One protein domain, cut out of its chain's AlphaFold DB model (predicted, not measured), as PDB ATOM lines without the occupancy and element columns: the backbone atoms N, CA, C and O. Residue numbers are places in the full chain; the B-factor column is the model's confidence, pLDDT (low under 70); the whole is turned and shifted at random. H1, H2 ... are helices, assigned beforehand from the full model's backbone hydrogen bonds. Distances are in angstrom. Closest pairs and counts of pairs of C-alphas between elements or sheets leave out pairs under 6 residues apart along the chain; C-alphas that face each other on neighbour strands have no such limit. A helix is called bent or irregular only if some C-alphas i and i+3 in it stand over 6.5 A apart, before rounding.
ATOM      1  N   LEU A 167     -49.527  63.061  29.569       58.66
ATOM      2  CA  LEU A 167     -49.031  63.212  30.936       58.66
ATOM      3  C   LEU A 167     -47.568  63.681  30.934       58.66
ATOM      4  O   LEU A 167     -46.629  62.881  30.961       58.66
ATOM      5  N   SER A 168     -47.383  65.002  30.920       57.09
ATOM      6  CA  SER A 168     -46.084  65.676  31.069       57.09
ATOM      7  C   SER A 168     -45.389  65.385  32.410       57.09
ATOM      8  O   SER A 168     -44.182  65.583  32.521       57.09
ATOM      9  N   SER A 169     -46.120  64.859  33.397       57.53
ATOM     10  CA  SER A 169     -45.669  64.520  34.755       57.53
ATOM     11  C   SER A 169     -44.933  63.176  34.893       57.53
ATOM     12  O   SER A 169     -44.419  62.874  35.968       57.53
ATOM     13  N   ARG A 170     -44.796  62.374  33.819       59.91
ATOM     14  CA  ARG A 170     -44.125  61.046  33.830       59.91
ATOM     15  C   ARG A 170     -42.716  61.011  34.447       59.91
ATOM     16  O   ARG A 170     -42.237  59.930  34.779       59.91
ATOM     17  N   LEU A 171     -42.035  62.152  34.551       61.09
ATOM     18  CA  LEU A 171     -40.672  62.279  35.081       61.09
ATOM     19  C   LEU A 171     -40.593  62.594  36.584       61.09
ATOM     20  O   LEU A 171     -39.500  62.500  37.141       61.09
ATOM     21  N   GLU A 172     -41.695  62.970  37.237       70.25
ATOM     22  CA  GLU A 172     -41.672  63.419  38.640       70.25
ATOM     23  C   GLU A 172     -41.862  62.270  39.633       70.25
ATOM     24  O   GLU A 172     -41.075  62.157  40.567       70.25
ATOM     25  N   PHE A 173     -42.797  61.345  39.381       71.19
ATOM     26  CA  PHE A 173     -43.045  60.185  40.256       71.19
ATOM     27  C   PHE A 173     -41.777  59.371  40.580       71.19
ATOM     28  O   PHE A 173     -41.563  58.936  41.706       71.19
ATOM     29  N   TRP A 174     -40.889  59.195  39.597       73.62
ATOM     30  CA  TRP A 174     -39.673  58.394  39.758       73.62
ATOM     31  C   TRP A 174     -38.531  59.094  40.510       73.62
ATOM     32  O   TRP A 174     -37.437  58.528  40.558       73.62
ATOM     33  N   GLN A 175     -38.719  60.323  41.002       79.50
ATOM     34  CA  GLN A 175     -37.673  61.074  41.712       79.50
ATOM     35  C   GLN A 175     -37.529  60.623  43.169       79.50
ATOM     36  O   GLN A 175     -36.410  60.589  43.675       79.50
ATOM     37  N   ASP A 176     -38.625  60.178  43.788       78.81
ATOM     38  CA  ASP A 176     -38.655  59.686  45.173       78.81
ATOM     39  C   ASP A 176     -38.263  58.197  45.294       78.81
ATOM     40  O   ASP A 176     -38.139  57.648  46.389       78.81
ATOM     41  N   CYS A 177     -38.045  57.516  44.166       83.56
ATOM     42  CA  CYS A 177     -37.631  56.120  44.143       83.56
ATOM     43  C   CYS A 177     -36.148  55.936  44.483       83.56
ATOM     44  O   CYS A 177     -35.280  56.661  43.990       83.56
ATOM     45  N   SER A 178     -35.826  54.846  45.186       85.75
ATOM     46  CA  SER A 178     -34.445  54.359  45.263       85.75
ATOM     47  C   SER A 178     -33.874  54.106  43.858       85.75
ATOM     48  O   SER A 178     -34.594  53.704  42.940       85.75
ATOM     49  N   VAL A 179     -32.562  54.305  43.677       85.56
ATOM     50  CA  VAL A 179     -31.889  54.133  42.369       85.56
ATOM     51  C   VAL A 179     -32.136  52.736  41.782       85.56
ATOM     52  O   VAL A 179     -32.328  52.606  40.574       85.56
ATOM     53  N   GLY A 180     -32.191  51.707  42.636       85.19
ATOM     54  CA  GLY A 180     -32.537  50.340  42.243       85.19
ATOM     55  C   GLY A 180     -33.963  50.237  41.699       85.19
ATOM     56  O   GLY A 180     -34.144  49.827  40.553       85.19
ATOM     57  N   ALA A 181     -34.967  50.676  42.466       84.94
ATOM     58  CA  ALA A 181     -36.363  50.621  42.032       84.94
ATOM     59  C   ALA A 181     -36.603  51.459  40.762       84.94
ATOM     60  O   ALA A 181     -37.221  50.982  39.813       84.94
ATOM     61  N   ALA A 182     -36.045  52.673  40.695       86.12
ATOM     62  CA  ALA A 182     -36.123  53.539  39.519       86.12
ATOM     63  C   ALA A 182     -35.511  52.895  38.262       86.12
ATOM     64  O   ALA A 182     -36.035  53.074  37.164       86.12
ATOM     65  N   HIS A 183     -34.413  52.145  38.405       88.56
ATOM     66  CA  HIS A 183     -33.794  51.429  37.290       88.56
ATOM     67  C   HIS A 183     -34.674  50.277  36.786       88.56
ATOM     68  O   HIS A 183     -34.822  50.123  35.576       88.56
ATOM     69  N   VAL A 184     -35.306  49.516  37.689       87.31
ATOM     70  CA  VAL A 184     -36.250  48.448  37.314       87.31
ATOM     71  C   VAL A 184     -37.455  49.033  36.579       87.31
ATOM     72  O   VAL A 184     -37.787  48.570  35.491       87.31
ATOM     73  N   TRP A 185     -38.066  50.096  37.107       86.06
ATOM     74  CA  TRP A 185     -39.241  50.723  36.493       86.06
ATOM     75  C   TRP A 185     -38.987  51.365  35.126       86.06
ATOM     76  O   TRP A 185     -39.906  51.436  34.318       86.06
ATOM     77  N   ARG A 186     -37.754  51.804  34.852       87.56
ATOM     78  CA  ARG A 186     -37.336  52.368  33.554       87.56
ATOM     79  C   ARG A 186     -36.713  51.328  32.612       87.56
ATOM     80  O   ARG A 186     -36.129  51.708  31.597       87.56
ATOM     81  N   SER A 187     -36.760  50.041  32.960       88.75
ATOM     82  CA  SER A 187     -36.235  48.971  32.110       88.75
ATOM     83  C   SER A 187     -37.183  48.683  30.940       88.75
ATOM     84  O   SER A 187     -38.407  48.701  31.091       88.75
ATOM     85  N   GLN A 188     -36.616  48.395  29.766       89.44
ATOM     86  CA  GLN A 188     -37.395  48.097  28.560       89.44
ATOM     87  C   GLN A 188     -38.256  46.838  28.756       89.44
ATOM     88  O   GLN A 188     -39.353  46.731  28.215       89.44
ATOM     89  N   GLU A 189     -37.771  45.900  29.562       87.94
ATOM     90  CA  GLU A 189     -38.449  44.672  29.948       87.94
ATOM     91  C   GLU A 189     -39.755  44.952  30.708       87.94
ATOM     92  O   GLU A 189     -40.759  44.285  30.454       87.94
ATOM     93  N   MET A 190     -39.783  45.969  31.579       87.06
ATOM     94  CA  MET A 190     -40.994  46.371  32.304       87.06
ATOM     95  C   MET A 190     -42.010  47.092  31.413       87.06
ATOM     96  O   MET A 190     -43.206  46.824  31.535       87.06
ATOM     97  N   ASP A 191     -41.561  47.934  30.476       86.19
ATOM     98  CA  ASP A 191     -42.440  48.538  29.462       86.19
ATOM     99  C   ASP A 191     -43.065  47.467  28.550       86.19
ATOM    100  O   ASP A 191     -44.271  47.488  28.282       86.19
ATOM    101  N   VAL A 192     -42.272  46.482  28.107       87.44
ATOM    102  CA  VAL A 192     -42.751  45.359  27.287       87.44
ATOM    103  C   VAL A 192     -43.729  44.484  28.070       87.44
ATOM    104  O   VAL A 192     -44.812  44.196  27.566       87.44
ATOM    105  N   ALA A 193     -43.411  44.099  29.310       85.38
ATOM    106  CA  ALA A 193     -44.299  43.283  30.138       85.38
ATOM    107  C   ALA A 193     -45.611  44.014  30.491       85.38
ATOM    108  O   ALA A 193     -46.688  43.417  30.431       85.38
ATOM    109  N   GLY A 194     -45.542  45.315  30.797       84.75
ATOM    110  CA  GLY A 194     -46.712  46.164  31.042       84.75
ATOM    111  C   GLY A 194     -47.598  46.349  29.805       84.75
ATOM    112  O   GLY A 194     -48.825  46.370  29.929       84.75
ATOM    113  N   THR A 195     -47.000  46.419  28.612       86.19
ATOM    114  CA  THR A 195     -47.722  46.459  27.328       86.19
ATOM    115  C   THR A 195     -48.385  45.114  27.030       86.19
ATOM    116  O   THR A 195     -49.594  45.066  26.829       86.19
ATOM    117  N   LEU A 196     -47.639  44.006  27.120       87.00
ATOM    118  CA  LEU A 196     -48.170  42.652  26.914       87.00
ATOM    119  C   LEU A 196     -49.362  42.355  27.831       87.00
ATOM    120  O   LEU A 196     -50.363  41.813  27.371       87.00
ATOM    121  N   LEU A 197     -49.291  42.729  29.113       83.88
ATOM    122  CA  LEU A 197     -50.400  42.559  30.056       83.88
ATOM    123  C   LEU A 197     -51.640  43.375  29.684       83.88
ATOM    124  O   LEU A 197     -52.749  42.859  29.803       83.88
ATOM    125  N   ARG A 198     -51.452  44.613  29.216       84.44
ATOM    126  CA  ARG A 198     -52.524  45.509  28.758       84.44
ATOM    127  C   ARG A 198     -53.240  44.937  27.536       84.44
ATOM    128  O   ARG A 198     -54.460  44.805  27.545       84.44
ATOM    129  N   ASP A 199     -52.475  44.505  26.539       85.75
ATOM    130  CA  ASP A 199     -53.006  43.919  25.305       85.75
ATOM    131  C   ASP A 199     -53.659  42.547  25.562       85.75
ATOM    132  O   ASP A 199     -54.606  42.146  24.884       85.75
ATOM    133  N   SER A 200     -53.195  41.830  26.592       85.12
ATOM    134  CA  SER A 200     -53.734  40.525  26.988       85.12
ATOM    135  C   SER A 200     -55.106  40.587  27.661       85.12
ATOM    136  O   SER A 200     -55.747  39.544  27.759       85.12
ATOM    137  N   MET A 201     -55.577  41.752  28.125       78.19
ATOM    138  CA  MET A 201     -56.765  41.871  28.996       78.19
ATOM    139  C   MET A 201     -58.059  41.270  28.432       78.19
ATOM    140  O   MET A 201     -58.969  40.944  29.193       78.19
ATOM    141  N   LEU A 202     -58.129  41.080  27.114       77.56
ATOM    142  CA  LEU A 202     -59.263  40.479  26.413       77.56
ATOM    143  C   LEU A 202     -59.255  38.933  26.419       77.56
ATOM    144  O   LEU A 202     -60.205  38.320  25.936       77.56
ATOM    145  N   SER A 203     -58.208  38.276  26.939       85.81
ATOM    146  CA  SER A 203     -58.074  36.811  26.945       85.81
ATOM    147  C   SER A 203     -57.395  36.287  28.212       85.81
ATOM    148  O   SER A 203     -56.199  36.484  28.426       85.81
ATOM    149  N   SER A 204     -58.129  35.509  29.012       82.44
ATOM    150  CA  SER A 204     -57.628  34.866  30.241       82.44
ATOM    151  C   SER A 204     -56.360  34.029  30.025       82.44
ATOM    152  O   SER A 204     -55.452  34.042  30.859       82.44
ATOM    153  N   SER A 205     -56.261  33.344  28.882       85.69
ATOM    154  CA  SER A 205     -55.078  32.555  28.509       85.69
ATOM    155  C   SER A 205     -53.831  33.416  28.260       85.69
ATOM    156  O   SER A 205     -52.738  33.044  28.689       85.69
ATOM    157  N   LEU A 206     -53.994  34.587  27.632       89.50
ATOM    158  CA  LEU A 206     -52.902  35.536  27.405       89.50
ATOM    159  C   LEU A 206     -52.513  36.245  28.704       89.50
ATOM    160  O   LEU A 206     -51.324  36.364  28.984       89.50
ATOM    161  N   ILE A 207     -53.489  36.624  29.541       89.06
ATOM    162  CA  ILE A 207     -53.241  37.222  30.865       89.06
ATOM    163  C   ILE A 207     -52.315  36.326  31.687       89.06
ATOM    164  O   ILE A 207     -51.318  36.807  32.218       89.06
ATOM    165  N   LYS A 208     -52.597  35.018  31.752       90.25
ATOM    166  CA  LYS A 208     -51.774  34.056  32.496       90.25
ATOM    167  C   LYS A 208     -50.333  33.993  31.977       90.25
ATOM    168  O   LYS A 208     -49.396  33.988  32.774       90.25
ATOM    169  N   HIS A 209     -50.147  33.972  30.656       90.88
ATOM    170  CA  HIS A 209     -48.816  33.942  30.046       90.88
ATOM    171  C   HIS A 209     -48.039  35.246  30.295       90.88
ATOM    172  O   HIS A 209     -46.909  35.204  30.778       90.88
ATOM    173  N   SER A 210     -48.664  36.396  30.041       90.81
ATOM    174  CA  SER A 210     -48.072  37.725  30.232       90.81
ATOM    175  C   SER A 210     -47.772  38.025  31.706       90.81
ATOM    176  O   SER A 210     -46.734  38.608  32.017       90.81
ATOM    177  N   ALA A 211     -48.617  37.554  32.630       91.50
ATOM    178  CA  ALA A 211     -48.350  37.596  34.066       91.50
ATOM    179  C   ALA A 211     -47.158  36.707  34.449       91.50
ATOM    180  O   ALA A 211     -46.306  37.133  35.221       91.50
ATOM    181  N   GLY A 212     -47.035  35.517  33.848       91.56
ATOM    182  CA  GLY A 212     -45.841  34.682  33.979       91.56
ATOM    183  C   GLY A 212     -44.569  35.427  33.559       91.56
ATOM    184  O   GLY A 212     -43.631  35.514  34.344       91.56
ATOM    185  N   VAL A 213     -44.554  36.038  32.369       91.19
ATOM    186  CA  VAL A 213     -43.410  36.826  31.860       91.19
ATOM    187  C   VAL A 213     -43.055  37.997  32.789       91.19
ATOM    188  O   VAL A 213     -41.876  38.197  33.099       91.19
ATOM    189  N   LEU A 214     -44.052  38.741  33.281       91.50
ATOM    190  CA  LEU A 214     -43.835  39.811  34.259       91.50
ATOM    191  C   LEU A 214     -43.226  39.273  35.565       91.50
ATOM    192  O   LEU A 214     -42.267  39.853  36.074       91.50
ATOM    193  N   ALA A 215     -43.738  38.154  36.086       93.00
ATOM    194  CA  ALA A 215     -43.216  37.528  37.297       93.00
ATOM    195  C   ALA A 215     -41.747  37.110  37.131       93.00
ATOM    196  O   ALA A 215     -40.928  37.452  37.980       93.00
ATOM    197  N   VAL A 216     -41.385  36.449  36.021       91.44
ATOM    198  CA  VAL A 216     -39.985  36.078  35.726       91.44
ATOM    199  C   VAL A 216     -39.076  37.310  35.709       91.44
ATOM    200  O   VAL A 216     -37.994  37.293  36.296       91.44
ATOM    201  N   THR A 217     -39.531  38.393  35.073       90.38
ATOM    202  CA  THR A 217     -38.781  39.653  34.986       90.38
ATOM    203  C   THR A 217     -38.521  40.230  36.381       90.38
ATOM    204  O   THR A 217     -37.375  40.529  36.723       90.38
ATOM    205  N   LEU A 218     -39.560  40.322  37.216       91.56
ATOM    206  CA  LEU A 218     -39.486  40.920  38.552       91.56
ATOM    207  C   LEU A 218     -38.753  40.057  39.589       91.56
ATOM    208  O   LEU A 218     -38.041  40.608  40.425       91.56
ATOM    209  N   LEU A 219     -38.854  38.726  39.518       91.25
ATOM    210  CA  LEU A 219     -38.161  37.803  40.432       91.25
ATOM    211  C   LEU A 219     -36.634  37.984  40.430       91.25
ATOM    212  O   LEU A 219     -35.989  37.764  41.450       91.25
ATOM    213  N   SER A 220     -36.063  38.428  39.308       85.06
ATOM    214  CA  SER A 220     -34.629  38.733  39.184       85.06
ATOM    215  C   SER A 220     -34.217  40.113  39.725       85.06
ATOM    216  O   SER A 220     -33.039  40.463  39.672       85.06
ATOM    217  N   ARG A 221     -35.177  40.932  40.183       86.44
ATOM    218  CA  ARG A 221     -34.989  42.367  40.471       86.44
ATOM    219  C   ARG A 221     -35.501  42.827  41.838       86.44
ATOM    220  O   ARG A 221     -35.066  43.878  42.303       86.44
ATOM    221  N   VAL A 222     -36.427  42.096  42.457       84.25
ATOM    222  CA  VAL A 222     -36.971  42.422  43.785       84.25
ATOM    223  C   VAL A 222     -36.100  41.791  44.871       84.25
ATOM    224  O   VAL A 222     -35.938  40.574  44.909       84.25
ATOM    225  N   ASP A 223     -35.563  42.614  45.774       82.69
ATOM    226  CA  ASP A 223     -34.860  42.133  46.966       82.69
ATOM    227  C   ASP A 223     -35.871  41.602  47.994       82.69
ATOM    228  O   ASP A 223     -36.686  42.356  48.533       82.69
ATOM    229  N   LEU A 224     -35.808  40.295  48.266       81.50
ATOM    230  CA  LEU A 224     -36.687  39.623  49.223       81.50
ATOM    231  C   LEU A 224     -36.242  39.752  50.695       81.50
ATOM    232  O   LEU A 224     -36.930  39.228  51.574       81.50
ATOM    233  N   GLN A 225     -35.108  40.402  50.995       72.06
ATOM    234  CA  GLN A 225     -34.688  40.692  52.377       72.06
ATOM    235  C   GLN A 225     -35.318  41.965  52.927       72.06
ATOM    236  O   GLN A 225     -35.719  41.996  54.091       72.06
ATOM    237  N   THR A 226     -35.373  43.011  52.110       73.25
ATOM    238  CA  THR A 226     -35.927  44.310  52.494       73.25
ATOM    239  C   THR A 226     -37.432  44.315  52.278       73.25
ATOM    240  O   THR A 226     -37.906  44.109  51.158       73.25
ATOM    241  N   TRP A 227     -38.191  44.569  53.342       71.06
ATOM    242  CA  TRP A 227     -39.636  44.734  53.236       71.06
ATOM    243  C   TRP A 227     -39.941  46.035  52.468       71.06
ATOM    244  O   TRP A 227     -39.148  46.978  52.523       71.06
ATOM    245  N   PRO A 228     -41.051  46.126  51.716       63.94
ATOM    246  CA  PRO A 228     -41.246  47.231  50.803       63.94
ATOM    247  C   PRO A 228     -41.438  48.587  51.487       63.94
ATOM    248  O   PRO A 228     -41.064  49.592  50.891       63.94
ATOM    249  N   TYR A 229     -41.931  48.628  52.732       67.88
ATOM    250  CA  TYR A 229     -41.997  49.873  53.514       67.88
ATOM    251  C   TYR A 229     -40.604  50.495  53.732       67.88
ATOM    252  O   TYR A 229     -40.467  51.714  53.693       67.88
ATOM    253  N   ASP A 230     -39.547  49.681  53.853       71.50
ATOM    254  CA  ASP A 230     -38.167  50.169  54.019       71.50
ATOM    255  C   ASP A 230     -37.565  50.713  52.707       71.50
ATOM    256  O   ASP A 230     -36.567  51.434  52.723       71.50
ATOM    257  N   GLN A 231     -38.160  50.372  51.557       72.31
ATOM    258  CA  GLN A 231     -37.758  50.861  50.232       72.31
ATOM    259  C   GLN A 231     -38.605  52.045  49.731       72.31
ATOM    260  O   GLN A 231     -38.381  52.536  48.617       72.31
ATOM    261  N   GLY A 232     -39.583  52.486  50.526       82.56
ATOM    262  CA  GLY A 232     -40.601  53.447  50.124       82.56
ATOM    263  C   GLY A 232     -41.527  52.933  49.014       82.56
ATOM    264  O   GLY A 232     -41.411  51.811  48.508       82.56
ATOM    265  N   ILE A 233     -42.439  53.811  48.593       82.56
ATOM    266  CA  ILE A 233     -43.499  53.548  47.606       82.56
ATOM    267  C   ILE A 233     -43.051  52.722  46.389       82.56
ATOM    268  O   ILE A 233     -43.733  51.776  46.001       82.56
ATOM    269  N   CYS A 234     -41.905  53.031  45.777       85.06
ATOM    270  CA  CYS A 234     -41.501  52.382  44.530       85.06
ATOM    271  C   CYS A 234     -41.070  50.923  44.721       85.06
ATOM    272  O   CYS A 234     -41.296  50.109  43.824       85.06
ATOM    273  N   GLY A 235     -40.471  50.590  45.871       86.06
ATOM    274  CA  GLY A 235     -40.205  49.204  46.255       86.06
ATOM    275  C   GLY A 235     -41.497  48.471  46.618       86.06
ATOM    276  O   GLY A 235     -41.675  47.311  46.243       86.06
ATOM    277  N   PHE A 236     -42.449  49.166  47.247       86.62
ATOM    278  CA  PHE A 236     -43.768  48.609  47.550       86.62
ATOM    279  C   PHE A 236     -44.592  48.274  46.317       86.62
ATOM    280  O   PHE A 236     -45.103  47.158  46.205       86.62
ATOM    281  N   MET A 237     -44.614  49.163  45.331       86.00
ATOM    282  CA  MET A 237     -45.246  48.880  44.049       86.00
ATOM    283  C   MET A 237     -44.565  47.713  43.317       86.00
ATOM    284  O   MET A 237     -45.268  46.916  42.702       86.00
ATOM    285  N   LEU A 238     -43.236  47.537  43.412       88.19
ATOM    286  CA  LEU A 238     -42.550  46.390  42.790       88.19
ATOM    287  C   LEU A 238     -42.995  45.064  43.415       88.19
ATOM    288  O   LEU A 238     -43.329  44.126  42.692       88.19
ATOM    289  N   TRP A 239     -43.054  45.001  44.745       89.75
ATOM    290  CA  TRP A 239     -43.554  43.837  45.478       89.75
ATOM    291  C   TRP A 239     -45.028  43.542  45.179       89.75
ATOM    292  O   TRP A 239     -45.380  42.397  44.892       89.75
ATOM    293  N   ALA A 240     -45.889  44.562  45.199       89.00
ATOM    294  CA  ALA A 240     -47.311  44.408  44.911       89.00
ATOM    295  C   ALA A 240     -47.548  43.913  43.472       89.00
ATOM    296  O   ALA A 240     -48.366  43.020  43.247       89.00
ATOM    297  N   VAL A 241     -46.791  44.432  42.500       90.62
ATOM    298  CA  VAL A 241     -46.867  44.023  41.090       90.62
ATOM    299  C   VAL A 241     -46.244  42.639  40.845       90.62
ATOM    300  O   VAL A 241     -46.769  41.879  40.029       90.62
ATOM    301  N   LEU A 242     -45.198  42.248  41.579       92.75
ATOM    302  CA  LEU A 242     -44.677  40.876  41.555       92.75
ATOM    303  C   LEU A 242     -45.725  39.885  42.080       92.75
ATOM    304  O   LEU A 242     -46.045  38.905  41.409       92.75
ATOM    305  N   LEU A 243     -46.310  40.151  43.248       92.75
ATOM    306  CA  LEU A 243     -47.326  39.279  43.844       92.75
ATOM    307  C   LEU A 243     -48.607  39.219  42.996       92.75
ATOM    308  O   LEU A 243     -49.199  38.149  42.872       92.75
ATOM    309  N   TYR A 244     -48.975  40.318  42.327       92.50
ATOM    310  CA  TYR A 244     -50.002  40.338  41.279       92.50
ATOM    311  C   TYR A 244     -49.689  39.364  40.146       92.50
ATOM    312  O   TYR A 244     -50.527  38.539  39.776       92.50
ATOM    313  N   ALA A 245     -48.475  39.452  39.599       93.31
ATOM    314  CA  ALA A 245     -48.041  38.623  38.488       93.31
ATOM    315  C   ALA A 245     -48.095  37.131  38.860       93.31
ATOM    316  O   ALA A 245     -48.631  36.327  38.100       93.31
ATOM    317  N   LEU A 246     -47.655  36.772  40.071       93.19
ATOM    318  CA  LEU A 246     -47.736  35.406  40.601       93.19
ATOM    319  C   LEU A 246     -49.190  34.941  40.811       93.19
ATOM    320  O   LEU A 246     -49.564  33.863  40.341       93.19
ATOM    321  N   ALA A 247     -50.043  35.769  41.426       92.25
ATOM    322  CA  ALA A 247     -51.465  35.467  41.627       92.25
ATOM    323  C   ALA A 247     -52.226  35.266  40.301       92.25
ATOM    324  O   ALA A 247     -53.200  34.508  40.241       92.25
ATOM    325  N   LEU A 248     -51.792  35.919  39.218       91.12
ATOM    326  CA  LEU A 248     -52.376  35.740  37.890       91.12
ATOM    327  C   LEU A 248     -51.772  34.576  37.092       91.12
ATOM    328  O   LEU A 248     -52.536  33.886  36.413       91.12
ATOM    329  N   ALA A 249     -50.470  34.306  37.216       91.25
ATOM    330  CA  ALA A 249     -49.755  33.272  36.463       91.25
ATOM    331  C   ALA A 249     -50.168  31.823  36.803       91.25
ATOM    332  O   ALA A 249     -49.987  30.928  35.974       91.25
ATOM    333  N   SER A 250     -50.750  31.575  37.983       86.94
ATOM    334  CA  SER A 250     -51.234  30.251  38.411       86.94
ATOM    335  C   SER A 250     -52.767  30.167  38.483       86.94
ATOM    336  O   SER A 250     -53.448  31.150  38.783       86.94
ATOM    337  N   ASP A 251     -53.324  28.976  38.240       84.12
ATOM    338  CA  ASP A 251     -54.752  28.685  38.479       84.12
ATOM    339  C   ASP A 251     -55.020  28.373  39.962       84.12
ATOM    340  O   ASP A 251     -56.122  28.586  40.458       84.12
ATOM    341  N   SER A 252     -53.989  27.908  40.676       82.19
ATOM    342  CA  SER A 252     -53.985  27.661  42.119       82.19
ATOM    343  C   SER A 252     -52.766  28.369  42.728       82.19
ATOM    344  O   SER A 252     -51.734  27.736  42.989       82.19
ATOM    345  N   PRO A 253     -52.812  29.710  42.843       82.19
ATOM    346  CA  PRO A 253     -51.707  30.472  43.393       82.19
ATOM    347  C   PRO A 253     -51.605  30.253  44.908       82.19
ATOM    348  O   PRO A 253     -52.601  30.306  45.634       82.19
ATOM    349  N   LEU A 254     -50.373  30.059  45.379       91.38
ATOM    350  CA  LEU A 254     -50.007  30.076  46.793       91.38
ATOM    351  C   LEU A 254     -50.313  31.437  47.421       91.38
ATOM    352  O   LEU A 254     -50.597  31.503  48.609       91.38
ATOM    353  N   VAL A 255     -50.283  32.521  46.643       91.75
ATOM    354  CA  VAL A 255     -50.698  33.864  47.071       91.75
ATOM    355  C   VAL A 255     -52.180  34.106  46.750       91.75
ATOM    356  O   VAL A 255     -52.606  33.954  45.605       91.75
ATOM    357  N   SER A 256     -52.996  34.499  47.738       91.44
ATOM    358  CA  SER A 256     -54.397  34.845  47.462       91.44
ATOM    359  C   SER A 256     -54.521  36.173  46.700       91.44
ATOM    360  O   SER A 256     -53.816  37.134  47.018       91.44
ATOM    361  N   PRO A 257     -55.439  36.280  45.719       91.88
ATOM    362  CA  PRO A 257     -55.732  37.552  45.062       91.88
ATOM    363  C   PRO A 257     -56.148  38.651  46.055       91.88
ATOM    364  O   PRO A 257     -55.690  39.785  45.931       91.88
ATOM    365  N   GLY A 258     -56.923  38.307  47.090       91.12
ATOM    366  CA  GLY A 258     -57.268  39.202  48.199       91.12
ATOM    367  C   GLY A 258     -56.052  39.763  48.946       91.12
ATOM    368  O   GLY A 258     -56.048  40.937  49.313       91.12
ATOM    369  N   TYR A 259     -54.975  38.983  49.106       92.19
ATOM    370  CA  TYR A 259     -53.733  39.478  49.712       92.19
ATOM    371  C   TYR A 259     -53.029  40.504  48.831       92.19
ATOM    372  O   TYR A 259     -52.596  41.545  49.327       92.19
ATOM    373  N   VAL A 260     -52.964  40.249  47.523       92.50
ATOM    374  CA  VAL A 260     -52.407  41.225  46.578       92.50
ATOM    375  C   VAL A 260     -53.220  42.517  46.606       92.50
ATOM    376  O   VAL A 260     -52.636  43.597  46.652       92.50
ATOM    377  N   LEU A 261     -54.553  42.423  46.654       92.31
ATOM    378  CA  LEU A 261     -55.425  43.591  46.780       92.31
ATOM    379  C   LEU A 261     -55.196  44.351  48.092       92.31
ATOM    380  O   LEU A 261     -55.163  45.576  48.048       92.31
ATOM    381  N   ARG A 262     -54.968  43.674  49.229       91.06
ATOM    382  CA  ARG A 262     -54.576  44.328  50.495       91.06
ATOM    383  C   ARG A 262     -53.243  45.070  50.370       91.06
ATOM    384  O   ARG A 262     -53.143  46.198  50.840       91.06
ATOM    385  N   LEU A 263     -52.225  44.468  49.751       89.44
ATOM    386  CA  LEU A 263     -50.925  45.130  49.581       89.44
ATOM    387  C   LEU A 263     -51.008  46.320  48.620       89.44
ATOM    388  O   LEU A 263     -50.486  47.386  48.931       89.44
ATOM    389  N   MET A 264     -51.705  46.171  47.490       89.81
ATOM    390  CA  MET A 264     -51.950  47.282  46.568       89.81
ATOM    391  C   MET A 264     -52.739  48.402  47.247       89.81
ATOM    392  O   MET A 264     -52.341  49.558  47.152       89.81
ATOM    393  N   HIS A 265     -53.799  48.070  47.990       91.50
ATOM    394  CA  HIS A 265     -54.570  49.035  48.772       91.50
ATOM    395  C   HIS A 265     -53.684  49.803  49.756       91.50
ATOM    396  O   HIS A 265     -53.703  51.031  49.748       91.50
ATOM    397  N   GLY A 266     -52.850  49.097  50.528       88.50
ATOM    398  CA  GLY A 266     -51.886  49.710  51.441       88.50
ATOM    399  C   GLY A 266     -50.917  50.659  50.731       88.50
ATOM    400  O   GLY A 266     -50.689  51.762  51.220       88.50
ATOM    401  N   ALA A 267     -50.406  50.281  49.554       85.06
ATOM    402  CA  ALA A 267     -49.507  51.123  48.765       85.06
ATOM    403  C   ALA A 267     -50.200  52.405  48.281       85.06
ATOM    404  O   ALA A 267     -49.651  53.501  48.413       85.06
ATOM    405  N   VAL A 268     -51.433  52.296  47.775       87.75
ATOM    406  CA  VAL A 268     -52.235  53.462  47.377       87.75
ATOM    407  C   VAL A 268     -52.574  54.338  48.589       87.75
ATOM    408  O   VAL A 268     -52.492  55.560  48.493       87.75
ATOM    409  N   GLN A 269     -52.895  53.744  49.741       88.69
ATOM    410  CA  GLN A 269     -53.233  54.467  50.969       88.69
ATOM    411  C   GLN A 269     -52.048  55.253  51.540       88.69
ATOM    412  O   GLN A 269     -52.206  56.426  51.873       88.69
ATOM    413  N   GLU A 270     -50.864  54.647  51.607       84.94
ATOM    414  CA  GLU A 270     -49.627  55.317  52.025       84.94
ATOM    415  C   GLU A 270     -49.265  56.456  51.059       84.94
ATOM    416  O   GLU A 270     -49.016  57.587  51.478       84.94
ATOM    417  N   THR A 271     -49.351  56.209  49.748       82.62
ATOM    418  CA  THR A 271     -49.099  57.240  48.727       82.62
ATOM    419  C   THR A 271     -50.083  58.405  48.831       82.62
ATOM    420  O   THR A 271     -49.684  59.562  48.738       82.62
ATOM    421  N   HIS A 272     -51.366  58.121  49.060       87.50
ATOM    422  CA  HIS A 272     -52.397  59.141  49.240       87.50
ATOM    423  C   HIS A 272     -52.165  59.984  50.502       87.50
ATOM    424  O   HIS A 272     -52.409  61.187  50.484       87.50
ATOM    425  N   GLN A 273     -51.653  59.399  51.590       87.25
ATOM    426  CA  GLN A 273     -51.261  60.167  52.780       87.25
ATOM    427  C   GLN A 273     -50.101  61.136  52.495       87.25
ATOM    428  O   GLN A 273     -50.053  62.211  53.088       87.25
ATOM    429  N   LEU A 274     -49.194  60.782  51.577       85.12
ATOM    430  CA  LEU A 274     -48.037  61.605  51.205       85.12
ATOM    431  C   LEU A 274     -48.341  62.649  50.115       85.12
ATOM    432  O   LEU A 274     -47.808  63.756  50.169       85.12
ATOM    433  N   ARG A 275     -49.165  62.307  49.114       84.12
ATOM    434  CA  ARG A 275     -49.372  63.109  47.887       84.12
ATOM    435  C   ARG A 275     -50.824  63.528  47.630       84.12
ATOM    436  O   ARG A 275     -51.099  64.190  46.628       84.12
ATOM    437  N   GLY A 276     -51.762  63.152  48.500       87.38
ATOM    438  CA  GLY A 276     -53.193  63.347  48.270       87.38
ATOM    439  C   GLY A 276     -53.655  62.650  46.989       87.38
ATOM    440  O   GLY A 276     -53.170  61.576  46.638       87.38
ATOM    441  N   LEU A 277     -54.564  63.285  46.251       78.94
ATOM    442  CA  LEU A 277     -55.192  62.719  45.049       78.94
ATOM    443  C   LEU A 277     -54.240  62.495  43.863       78.94
ATOM    444  O   LEU A 277     -54.583  61.729  42.959       78.94
ATOM    445  N   LEU A 278     -53.036  63.083  43.880       80.44
ATOM    446  CA  LEU A 278     -52.017  62.864  42.845       80.44
ATOM    447  C   LEU A 278     -51.615  61.384  42.721       80.44
ATOM    448  O   LEU A 278     -51.217  60.968  41.634       80.44
ATOM    449  N   VAL A 279     -51.827  60.566  43.768       80.31
ATOM    450  CA  VAL A 279     -51.656  59.101  43.704       80.31
ATOM    451  C   VAL A 279     -52.379  58.477  42.508       80.31
ATOM    452  O   VAL A 279     -51.873  57.550  41.880       80.31
ATOM    453  N   MET A 280     -53.562  58.984  42.155       81.12
ATOM    454  CA  MET A 280     -54.350  58.412  41.073       81.12
ATOM    455  C   MET A 280     -53.738  58.754  39.715       81.12
ATOM    456  O   MET A 280     -53.746  57.908  38.829       81.12
ATOM    457  N   GLU A 281     -53.144  59.940  39.556       79.81
ATOM    458  CA  GLU A 281     -52.401  60.319  38.348       79.81
ATOM    459  C   GLU A 281     -51.081  59.542  38.223       79.81
ATOM    460  O   GLU A 281     -50.744  59.071  37.135       79.81
ATOM    461  N   ASP A 282     -50.381  59.318  39.340       78.50
ATOM    462  CA  ASP A 282     -49.171  58.490  39.407       78.50
ATOM    463  C   ASP A 282     -49.428  57.048  38.933       78.50
ATOM    464  O   ASP A 282     -48.686  56.485  38.125       78.50
ATOM    465  N   LEU A 283     -50.535  56.452  39.384       80.81
ATOM    466  CA  LEU A 283     -50.942  55.101  38.990       80.81
ATOM    467  C   LEU A 283     -51.390  55.006  37.518       80.81
ATOM    468  O   LEU A 283     -51.378  53.910  36.956       80.81
ATOM    469  N   LEU A 284     -51.749  56.128  36.876       79.44
ATOM    470  CA  LEU A 284     -52.043  56.195  35.437       79.44
ATOM    471  C   LEU A 284     -50.786  56.280  34.564       79.44
ATOM    472  O   LEU A 284     -50.779  55.748  33.452       79.44
ATOM    473  N   VAL A 285     -49.731  56.956  35.031       73.88
ATOM    474  CA  VAL A 285     -48.464  57.071  34.281       73.88
ATOM    475  C   VAL A 285     -47.582  55.826  34.373       73.88
ATOM    476  O   VAL A 285     -46.626  55.699  33.605       73.88
ATOM    477  N   HIS A 286     -47.903  54.921  35.293       75.25
ATOM    478  CA  HIS A 286     -47.139  53.726  35.613       75.25
ATOM    479  C   HIS A 286     -47.023  52.745  34.414       75.25
ATOM    480  O   HIS A 286     -48.011  52.517  33.707       75.25
ATOM    481  N   PRO A 287     -45.843  52.133  34.153       73.31
ATOM    482  CA  PRO A 287     -45.626  51.273  32.979       73.31
ATOM    483  C   PRO A 287     -46.498  50.011  33.012       73.31
ATOM    484  O   PRO A 287     -47.090  49.615  32.002       73.31
ATOM    485  N   VAL A 288     -46.657  49.421  34.202       78.62
ATOM    486  CA  VAL A 288     -47.637  48.362  34.464       78.62
ATOM    487  C   VAL A 288     -48.974  49.014  34.834       78.62
ATOM    488  O   VAL A 288     -49.004  49.764  35.808       78.62
ATOM    489  N   PRO A 289     -50.086  48.744  34.127       82.94
ATOM    490  CA  PRO A 289     -51.347  49.459  34.331       82.94
ATOM    491  C   PRO A 289     -52.130  48.924  35.547       82.94
ATOM    492  O   PRO A 289     -53.176  48.294  35.405       82.94
ATOM    493  N   VAL A 290     -51.612  49.156  36.759       83.00
ATOM    494  CA  VAL A 290     -52.084  48.537  38.018       83.00
ATOM    495  C   VAL A 290     -53.592  48.693  38.242       83.00
ATOM    496  O   VAL A 290     -54.247  47.727  38.620       83.00
ATOM    497  N   LEU A 291     -54.166  49.862  37.946       87.56
ATOM    498  CA  LEU A 291     -55.606  50.112  38.103       87.56
ATOM    499  C   LEU A 291     -56.470  49.306  37.124       87.56
ATOM    500  O   LEU A 291     -57.504  48.766  37.507       87.56
ATOM    501  N   GLN A 292     -56.023  49.172  35.873       88.25
ATOM    502  CA  GLN A 292     -56.712  48.390  34.835       88.25
ATOM    503  C   GLN A 292     -56.680  46.891  35.158       88.25
ATOM    504  O   GLN A 292     -57.527  46.121  34.716       88.25
ATOM    505  N   LEU A 293     -55.677  46.484  35.936       85.06
ATOM    506  CA  LEU A 293     -55.368  45.117  36.323       85.06
ATOM    507  C   LEU A 293     -56.187  44.624  37.541       85.06
ATOM    508  O   LEU A 293     -56.335  43.408  37.710       85.06
ATOM    509  N   LEU A 294     -56.770  45.517  38.353       91.12
ATOM    510  CA  LEU A 294     -57.546  45.162  39.558       91.12
ATOM    511  C   LEU A 294     -58.768  44.244  39.318       91.12
ATOM    512  O   LEU A 294     -58.940  43.312  40.111       91.12
ATOM    513  N   PRO A 295     -59.585  44.405  38.250       92.56
ATOM    514  CA  PRO A 295     -60.730  43.531  37.978       92.56
ATOM    515  C   PRO A 295     -60.381  42.044  37.927       92.56
ATOM    516  O   PRO A 295     -61.160  41.210  38.378       92.56
ATOM    517  N   GLN A 296     -59.199  41.697  37.413       91.19
ATOM    518  CA  GLN A 296     -58.776  40.302  37.270       91.19
ATOM    519  C   GLN A 296     -58.464  39.654  38.629       91.19
ATOM    520  O   GLN A 296     -58.783  38.483  38.837       91.19
ATOM    521  N   LEU A 297     -57.907  40.414  39.582       91.00
ATOM    522  CA  LEU A 297     -57.754  39.945  40.964       91.00
ATOM    523  C   LEU A 297     -59.102  39.854  41.677       91.00
ATOM    524  O   LEU A 297     -59.369  38.843  42.318       91.00
ATOM    525  N   ALA A 298     -59.953  40.876  41.541       91.88
ATOM    526  CA  ALA A 298     -61.284  40.886  42.143       91.88
ATOM    527  C   ALA A 298     -62.130  39.696  41.658       91.88
ATOM    528  O   ALA A 298     -62.762  39.013  42.463       91.88
ATOM    529  N   LEU A 299     -62.077  39.388  40.359       90.50
ATOM    530  CA  LEU A 299     -62.724  38.220  39.767       90.50
ATOM    531  C   LEU A 299     -62.138  36.904  40.300       90.50
ATOM    532  O   LEU A 299     -62.905  36.042  40.729       90.50
ATOM    533  N   LYS A 300     -60.803  36.742  40.331       90.25
ATOM    534  CA  LYS A 300     -60.186  35.532  40.908       90.25
ATOM    535  C   LYS A 300     -60.535  35.352  42.391       90.25
ATOM    536  O   LYS A 300     -60.758  34.220  42.808       90.25
ATOM    537  N   GLU A 301     -60.618  36.426  43.176       89.69
ATOM    538  CA  GLU A 301     -60.998  36.358  44.594       89.69
ATOM    539  C   GLU A 301     -62.469  35.948  44.774       89.69
ATOM    540  O   GLU A 301     -62.758  35.023  45.534       89.69
ATOM    541  N   ARG A 302     -63.391  36.563  44.014       86.94
ATOM    542  CA  ARG A 302     -64.818  36.184  43.980       86.94
ATOM    543  C   ARG A 302     -65.001  34.701  43.619       86.94
ATOM    544  O   ARG A 302     -65.784  34.008  44.259       86.94
ATOM    545  N   VAL A 303     -64.242  34.195  42.639       86.75
ATOM    546  CA  VAL A 303     -64.264  32.777  42.230       86.75
ATOM    547  C   VAL A 303     -63.649  31.854  43.290       86.75
ATOM    548  O   VAL A 303     -64.171  30.763  43.516       86.75
ATOM    549  N   ARG A 304     -62.562  32.269  43.956       82.00
ATOM    550  CA  ARG A 304     -61.893  31.490  45.015       82.00
ATOM    551  C   ARG A 304     -62.791  31.288  46.237       82.00
ATOM    552  O   ARG A 304     -62.743  30.229  46.857       82.00
ATOM    553  N   ALA A 305     -63.587  32.293  46.587       74.06
ATOM    554  CA  ALA A 305     -64.449  32.280  47.761       74.06
ATOM    555  C   ALA A 305     -65.918  32.554  47.370       74.06
ATOM    556  O   ALA A 305     -66.455  33.613  47.691       74.06
ATOM    557  N   PRO A 306     -66.614  31.596  46.722       62.72
ATOM    558  CA  PRO A 306     -67.964  31.811  46.184       62.72
ATOM    559  C   PRO A 306     -69.022  32.072  47.268       62.72
ATOM    560  O   PRO A 306     -70.047  32.688  47.002       62.72
ATOM    561  N   GLY A 307     -68.759  31.674  48.519       54.50
ATOM    562  CA  GLY A 307     -69.580  32.039  49.682       54.50
ATOM    563  C   GLY A 307     -69.490  33.517  50.098       54.50
ATOM    564  O   GLY A 307     -70.088  33.883  51.106       54.50
ATOM    565  N   LEU A 308     -68.735  34.350  49.370       51.28
ATOM    566  CA  LEU A 308     -68.742  35.809  49.506       51.28
ATOM    567  C   LEU A 308     -69.899  36.478  48.752       51.28
ATOM    568  O   LEU A 308     -70.154  37.656  48.994       51.28
ATOM    569  N   ASP A 309     -70.604  35.762  47.871       46.22
ATOM    570  CA  ASP A 309     -71.819  36.277  47.243       46.22
ATOM    571  C   ASP A 309     -72.946  36.361  48.285       46.22
ATOM    572  O   ASP A 309     -73.567  35.365  48.674       46.22
TER     573      ASP A 309
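Overview. This is residues 167 to 309 of the 678 residues of the protein "Hypothetical protein" of Polarella glacialis (UniProt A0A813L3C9). The chain folds back and forth through H3, H4, H5 and H6 in a compact helical body, with H5, kinked by 92 degrees near residue 235, in the middle and H4 and H6 packed on it. H8 folds back along part of H6 and also packs on H5, H7 forms a corner after H6, and the short H1 and H2 lie farthest from the mean of the C-alphas. The printed part has 143 residues with eight named helices, H1 to H8 in order, and no named strand; the class is all helix. The whole is compact, with a radius of gyration of the C-alphas of 14.6 A and spans of 41 by 33 by 30 A.

Arrangement. H1, residues 168 to 171, is apart from H2, residues 179 to 185. H2 touches residues 234 to 238 alone of the hub H5, residues 228 to 249; the closest C-alphas, of Ala 181 and Gly 235, are 5.9 A apart. H3, residues 188 to 202, and H4, residues 204 to 219, form a hairpin at a shallow tilt of 19 degrees, the closest C-alphas, of Ser 200 and Leu 206, 5.1 A apart. H4 and H5 form another, at a steep tilt of 37 degrees, only just past shallow; the closest C-alphas, of Lys 208 and Ala 249, are 4.5 A apart. H5 and H6, residues 257 to 275, form a third, at a shallow tilt of 30 degrees, with Ala 240 and Met 264 closest at 5.7 A between C-alphas. H7, residues 278 to 285, touches H6 at a steep tilt of 59 degrees, the closest C-alphas, of His 272 and Val 279, 5.6 A apart. H1 and H7 only just touch, with 3 pairs of C-alphas within 8 A, closest at Arg 170 and Val 285, 5.9 A. H8, residues 290 to 304, touches H6 with the C-alphas of Pro 257 and Leu 297 closest, 5.2 A apart. H8 touches residues 241 to 248 alone of H5, and touches H7 only at the corner. Every O i to N i+4 pair is within hydrogen-bond range in H2, H4, H6 and H7, against 10 of 11 in H3, 15 of 18 in H5 and 8 of 11 in H8; H1 is too short for one.

Along the chain. H1 begins at C-alpha 168 (-46.084, 65.676, 31.069), and H8 ends at C-alpha 304 (-61.893, 31.490, 45.015). H3 is 23.3 A long, H4 22.2 A, H5 21.7 A, H6 26.5 A and H8 20.9 A. Four helices are irregular: C-alphas 168 and 171 in H1 are 7.5 A apart, 199 and 202 in H3 7.2 A, 230 and 233 in H5 9.0 A, and 292 and 295 in H8 7.0 A.

Size, cuts and confidence. The two C-alphas farthest apart, of Ser 168 and Gly 307, are 45.1 A apart. The printed part has no cut and no long link. The mean pLDDT of the printed part is 83.6; residues 167 to 171, 228 to 229 and 306 to 309 are under 70.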